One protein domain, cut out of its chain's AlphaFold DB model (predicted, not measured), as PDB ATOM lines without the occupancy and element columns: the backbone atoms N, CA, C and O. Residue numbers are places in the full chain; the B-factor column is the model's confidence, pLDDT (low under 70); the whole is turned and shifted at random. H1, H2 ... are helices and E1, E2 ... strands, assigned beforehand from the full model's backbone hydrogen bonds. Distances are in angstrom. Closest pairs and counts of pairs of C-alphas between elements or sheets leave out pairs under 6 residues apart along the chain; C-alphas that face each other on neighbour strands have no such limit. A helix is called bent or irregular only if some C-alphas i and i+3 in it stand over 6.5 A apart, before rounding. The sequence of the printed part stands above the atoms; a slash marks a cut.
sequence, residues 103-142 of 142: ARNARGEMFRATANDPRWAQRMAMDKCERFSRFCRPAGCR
ATOM      1  N   ALA A 103      22.163  53.334  72.814       96.88
ATOM      2  CA  ALA A 103      21.437  52.966  71.608       96.88
ATOM      3  C   ALA A 103      20.997  54.233  70.877       96.88
ATOM      4  O   ALA A 103      20.655  55.229  71.508       96.88
ATOM      5  N   ARG A 104      21.001  54.196  69.546       93.12
ATOM      6  CA  ARG A 104      20.628  55.323  68.692       93.12
ATOM      7  C   ARG A 104      19.426  54.961  67.839       93.12
ATOM      8  O   ARG A 104      19.440  53.911  67.190       93.12
ATOM      9  N   ASN A 105      18.429  55.836  67.785       95.75
ATOM     10  CA  ASN A 105      17.292  55.647  66.889       95.75
ATOM     11  C   ASN A 105      17.531  56.237  65.484       95.75
ATOM     12  O   ASN A 105      18.539  56.893  65.220       95.75
ATOM     13  N   ALA A 106      16.579  56.035  64.568       91.12
ATOM     14  CA  ALA A 106      16.646  56.586  63.209       91.12
ATOM     15  C   ALA A 106      16.669  58.125  63.136       91.12
ATOM     16  O   ALA A 106      17.103  58.669  62.125       91.12
ATOM     17  N   ARG A 107      16.219  58.823  64.187       90.50
ATOM     18  CA  ARG A 107      16.266  60.293  64.288       90.50
ATOM     19  C   ARG A 107      17.603  60.805  64.825       90.50
ATOM     20  O   ARG A 107      17.823  62.008  64.836       90.50
ATOM     21  N   GLY A 108      18.487  59.906  65.255       89.62
ATOM     22  CA  GLY A 108      19.755  60.255  65.888       89.62
ATOM     23  C   GLY A 108      19.655  60.505  67.394       89.62
ATOM     24  O   GLY A 108      20.663  60.855  67.999       89.62
ATOM     25  N   GLU A 109      18.489  60.292  68.009       90.50
ATOM     26  CA  GLU A 109      18.324  60.393  69.461       90.50
ATOM     27  C   GLU A 109      19.016  59.214  70.145       90.50
ATOM     28  O   GLU A 109      18.982  58.076  69.655       90.50
ATOM     29  N   MET A 110      19.648  59.504  71.280       92.06
ATOM     30  CA  MET A 110      20.475  58.564  72.019       92.06
ATOM     31  C   MET A 110      19.792  58.167  73.328       92.06
ATOM     32  O   MET A 110      19.341  59.013  74.099       92.06
ATOM     33  N   PHE A 111      19.756  56.866  73.586       92.69
ATOM     34  CA  PHE A 111      19.187  56.251  74.779       92.69
ATOM     35  C   PHE A 111      20.305  55.574  75.552       92.69
ATOM     36  O   PHE A 111      21.078  54.814  74.965       92.69
ATOM     37  N   ARG A 112      20.397  55.837  76.857       94.19
ATOM     38  CA  ARG A 112      21.440  55.276  77.720       94.19
ATOM     39  C   ARG A 112      20.868  54.366  78.799       94.19
ATOM     40  O   ARG A 112      19.753  54.566  79.299       94.19
ATOM     41  N   ALA A 113      21.657  53.372  79.177       94.88
ATOM     42  CA  ALA A 113      21.385  52.537  80.332       94.88
ATOM     43  C   ALA A 113      22.694  52.077  80.976       94.88
ATOM     44  O   ALA A 113      23.665  51.781  80.281       94.88
ATOM     45  N   THR A 114      22.696  52.003  82.304       93.12
ATOM     46  CA  THR A 114      23.867  51.645  83.105       93.12
ATOM     47  C   THR A 114      23.589  50.359  83.868       93.12
ATOM     48  O   THR A 114      22.537  50.223  84.493       93.12
ATOM     49  N   ALA A 115      24.519  49.408  83.815       92.06
ATOM     50  CA  ALA A 115      24.442  48.154  84.562       92.06
ATOM     51  C   ALA A 115      25.833  47.672  84.972       92.06
ATOM     52  O   ALA A 115      26.845  48.135  84.456       92.06
ATOM     53  N   ASN A 116      25.876  46.702  85.877       90.75
ATOM     54  CA  ASN A 116      27.092  45.972  86.235       90.75
ATOM     55  C   ASN A 116      27.528  44.939  85.173       90.75
ATOM     56  O   ASN A 116      28.613  44.376  85.282       90.75
ATOM     57  N   ASP A 117      26.691  44.687  84.162       88.25
ATOM     58  CA  ASP A 117      26.980  43.805  83.031       88.25
ATOM     59  C   ASP A 117      26.816  44.563  81.694       88.25
ATOM     60  O   ASP A 117      25.748  45.132  81.441       88.25
ATOM     61  N   PRO A 118      27.826  44.566  80.800       90.19
ATOM     62  CA  PRO A 118      27.757  45.289  79.528       90.19
ATOM     63  C   PRO A 118      26.651  44.799  78.585       90.19
ATOM     64  O   PRO A 118      26.047  45.597  77.865       90.19
ATOM     65  N   ARG A 119      26.363  43.490  78.563       93.31
ATOM     66  CA  ARG A 119      25.308  42.936  77.701       93.31
ATOM     67  C   ARG A 119      23.939  43.364  78.212       93.31
ATOM     68  O   ARG A 119      23.065  43.686  77.406       93.31
ATOM     69  N   TRP A 120      23.769  43.399  79.530       93.69
ATOM     70  CA  TRP A 120      22.550  43.874  80.170       93.69
ATOM     71  C   TRP A 120      22.338  45.374  79.959       93.69
ATOM     72  O   TRP A 120      21.262  45.784  79.525       93.69
ATOM     73  N   ALA A 121      23.378  46.188  80.167       93.38
ATOM     74  CA  ALA A 121      23.337  47.623  79.894       93.38
ATOM     75  C   ALA A 121      22.956  47.910  78.430       93.38
ATOM     76  O   ALA A 121      22.072  48.725  78.168       93.38
ATOM     77  N   GLN A 122      23.554  47.201  77.464       95.62
ATOM     78  CA  GLN A 122      23.230  47.389  76.045       95.62
ATOM     79  C   GLN A 122      21.798  46.959  75.709       95.62
ATOM     80  O   GLN A 122      21.137  47.642  74.924       95.62
ATOM     81  N   ARG A 123      21.310  45.860  76.302       95.75
ATOM     82  CA  ARG A 123      19.919  45.414  76.144       95.75
ATOM     83  C   ARG A 123      18.948  46.471  76.658       95.75
ATOM     84  O   ARG A 123      18.077  46.886  75.910       95.75
ATOM     85  N   MET A 124      19.154  46.978  77.873       96.00
ATOM     86  CA  MET A 124      18.301  48.027  78.440       96.00
ATOM     87  C   MET A 124      18.314  49.310  77.599       96.00
ATOM     88  O   MET A 124      17.275  49.949  77.436       96.00
ATOM     89  N   ALA A 125      19.466  49.695  77.039       95.06
ATOM     90  CA  ALA A 125      19.550  50.852  76.151       95.06
ATOM     91  C   ALA A 125      18.739  50.643  74.856       95.06
ATOM     92  O   ALA A 125      18.038  51.556  74.415       95.06
ATOM     93  N   MET A 126      18.797  49.442  74.268       96.81
ATOM     94  CA  MET A 126      18.004  49.077  73.088       96.81
ATOM     95  C   MET A 126      16.508  49.014  73.408       96.81
ATOM     96  O   MET A 126      15.735  49.649  72.700       96.81
ATOM     97  N   ASP A 127      16.114  48.369  74.508       95.69
ATOM     98  CA  ASP A 127      14.717  48.299  74.954       95.69
ATOM     99  C   ASP A 127      14.138  49.701  75.176       95.69
ATOM    100  O   ASP A 127      13.008  49.985  74.774       95.69
ATOM    101  N   LYS A 128      14.916  50.612  75.783       92.94
ATOM    102  CA  LYS A 128      14.529  52.025  75.903       92.94
ATOM    103  C   LYS A 128      14.313  52.640  74.526       92.94
ATOM    104  O   LYS A 128      13.264  53.232  74.306       92.94
ATOM    105  N   CYS A 129      15.257  52.483  73.603       94.25
ATOM    106  CA  CYS A 129      15.142  53.022  72.249       94.25
ATOM    107  C   CYS A 129      13.899  52.492  71.510       94.25
ATOM    108  O   CYS A 129      13.170  53.272  70.891       94.25
ATOM    109  N   GLU A 130      13.624  51.191  71.613       93.56
ATOM    110  CA  GLU A 130      12.530  50.516  70.907       93.56
ATOM    111  C   GLU A 130      11.141  50.999  71.343       93.56
ATOM    112  O   GLU A 130      10.207  51.014  70.538       93.56
ATOM    113  N   ARG A 131      11.011  51.497  72.581       92.94
ATOM    114  CA  ARG A 131       9.779  52.150  73.065       92.94
ATOM    115  C   ARG A 131       9.463  53.450  72.320       92.94
ATOM    116  O   ARG A 131       8.293  53.807  72.206       92.94
ATOM    117  N   PHE A 132      10.478  54.148  71.807       89.81
ATOM    118  CA  PHE A 132      10.313  55.430  71.109       89.81
ATOM    119  C   PHE A 132      10.460  55.313  69.586       89.81
ATOM    120  O   PHE A 132       9.937  56.153  68.850       89.81
ATOM    121  N   SER A 133      11.165  54.296  69.079       92.44
ATOM    122  CA  SER A 133      11.413  54.121  67.647       92.44
ATOM    123  C   SER A 133      11.514  52.656  67.238       92.44
ATOM    124  O   SER A 133      12.150  51.858  67.903       92.44
ATOM    125  N   ARG A 134      10.978  52.310  66.062       91.38
ATOM    126  CA  ARG A 134      11.104  50.952  65.495       91.38
ATOM    127  C   ARG A 134      12.494  50.640  64.942       91.38
ATOM    128  O   ARG A 134      12.797  49.485  64.669       91.38
ATOM    129  N   PHE A 135      13.315  51.664  64.711       93.69
ATOM    130  CA  PHE A 135      14.634  51.519  64.108       93.69
ATOM    131  C   PHE A 135      15.693  51.982  65.097       93.69
ATOM    132  O   PHE A 135      16.014  53.169  65.167       93.69
ATOM    133  N   CYS A 136      16.233  51.016  65.833       95.00
ATOM    134  CA  CYS A 136      17.266  51.214  66.839       95.00
ATOM    135  C   CYS A 136      18.548  50.485  66.444       95.00
ATOM    136  O   CYS A 136      18.514  49.413  65.835       95.00
ATOM    137  N   ARG A 137      19.697  51.083  66.762       96.19
ATOM    138  CA  ARG A 137      21.020  50.483  66.556       96.19
ATOM    139  C   ARG A 137      21.885  50.666  67.802       96.19
ATOM    140  O   ARG A 137      21.834  51.739  68.407       96.19
ATOM    141  N   PRO A 138      22.717  49.676  68.158       96.56
ATOM    142  CA  PRO A 138      23.666  49.830  69.252       96.56
ATOM    143  C   PRO A 138      24.711  50.899  68.906       96.56
ATOM    144  O   PRO A 138      25.181  50.971  67.767       96.56
ATOM    145  N   ALA A 139      25.068  51.726  69.890       92.62
ATOM    146  CA  ALA A 139      26.054  52.803  69.753       92.62
ATOM    147  C   ALA A 139      27.320  52.584  70.608       92.62
ATOM    148  O   ALA A 139      28.234  53.406  70.568       92.62
ATOM    149  N   GLY A 140      27.401  51.460  71.329       91.50
ATOM    150  CA  GLY A 140      28.561  51.062  72.127       91.50
ATOM    151  C   GLY A 140      28.401  51.342  73.621       91.50
ATOM    152  O   GLY A 140      27.390  51.889  74.062       91.50
ATOM    153  N   CYS A 141      29.415  50.947  74.390       92.50
ATOM    154  CA  CYS A 141      29.458  51.058  75.847       92.50
ATOM    155  C   CYS A 141      30.698  51.832  76.306       92.50
ATOM    156  O   CYS A 141      31.731  51.786  75.633       92.50
ATOM    157  N   ARG A 142      30.577  52.534  77.434       88.12
ATOM    158  CA  ARG A 142      31.631  53.308  78.094       88.12
ATOM    159  C   ARG A 142      31.612  53.074  79.598       88.12
ATOM    160  O   ARG A 142      30.508  52.851  80.147       88.12
TER     161      ARG A 142
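Overview. This is residues 103 to 142 of the 142 residues of an uncharacterized protein of Bdellovibrio bacteriovorus (UniProt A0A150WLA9). A small twisted sheet of three strands has one long helix, H1, covering one of its faces, while the other face is bare of named elements. The short strand E1 is in the middle of the sheet, with E2 and E3 at its edges, and H1 joins the one edge strand to the other. The printed part has 40 residues with one named helix and three named strands, in the order E1, E2, H1, E3; the sheet runs E2, E1, E3 and is antiparallel throughout, and the class is mixed, helices and strands. The whole is compact, with a radius of gyration of the C-alphas of 9.2 A, and elongated in outline, spanning 28 by 16 by 10 A.

Arrangement. E1, residues 103 to 105, is the inner strand. It forms a hairpin with E2, residues 110 to 115, and the two are antiparallel at 158 degrees between their directions. N 103 and O 111, at 2.8 A, and N 111 and O 103, at 2.8 A, are within hydrogen-bond range. H1, residues 118 to 132, is on the sheet, with 82 pairs of C-alphas within 10 A; H1 and the sheet of E2, E1 and E3 are two layers, a helix on one face of a sheet. The C-alphas of H1 and E2 that come closest are those of Ala 121 and Ala 115, 4.8 A apart; for H1 and E1 they are those of Ala 125 and Ala 103, 5.4 A apart. In H1, 10 of 11 O i to N i+4 pairs are within hydrogen-bond range. E3, residues 136 to 141, is antiparallel to E1 at 152 degrees, with N 104 and O 137 at 2.8 A and N 137 and O 104 at 2.9 A. The closest C-alphas of H1 and E3 are those of Cys 129 and Cys 136, 6.1 A apart. E2, H1 and E3 make a split strand-helix-strand unit, two strands that run the same way with E1 between them in the sheet, and its crossover is right-handed.

Along the chain. E1 begins at C-alpha 103, at (21.437, 52.966, 71.608), and has three residues. E2 measures 16.8 A from first to last C-alpha. H1 has 15 residues and measures 21.9 A, from C-alpha 118 at (27.757, 45.289, 79.528) to C-alpha 132 at (10.313, 55.430, 71.109); it is not bent. E3 measures 15.2 A and ends at C-alpha 141, at (29.458, 51.058, 75.847).

Size, cuts and confidence. The two C-alphas farthest apart are those of Arg 107 and Asn 116, 28.4 A. The printed part has no cut, and it ends at residue 142, the chain's last residue. The links E1 to E2, E2 to H1 and H1 to E3 are tight, with 4, 2 and 3 residues. The mean pLDDT of the printed part is 93.1, and no printed residue is under 70.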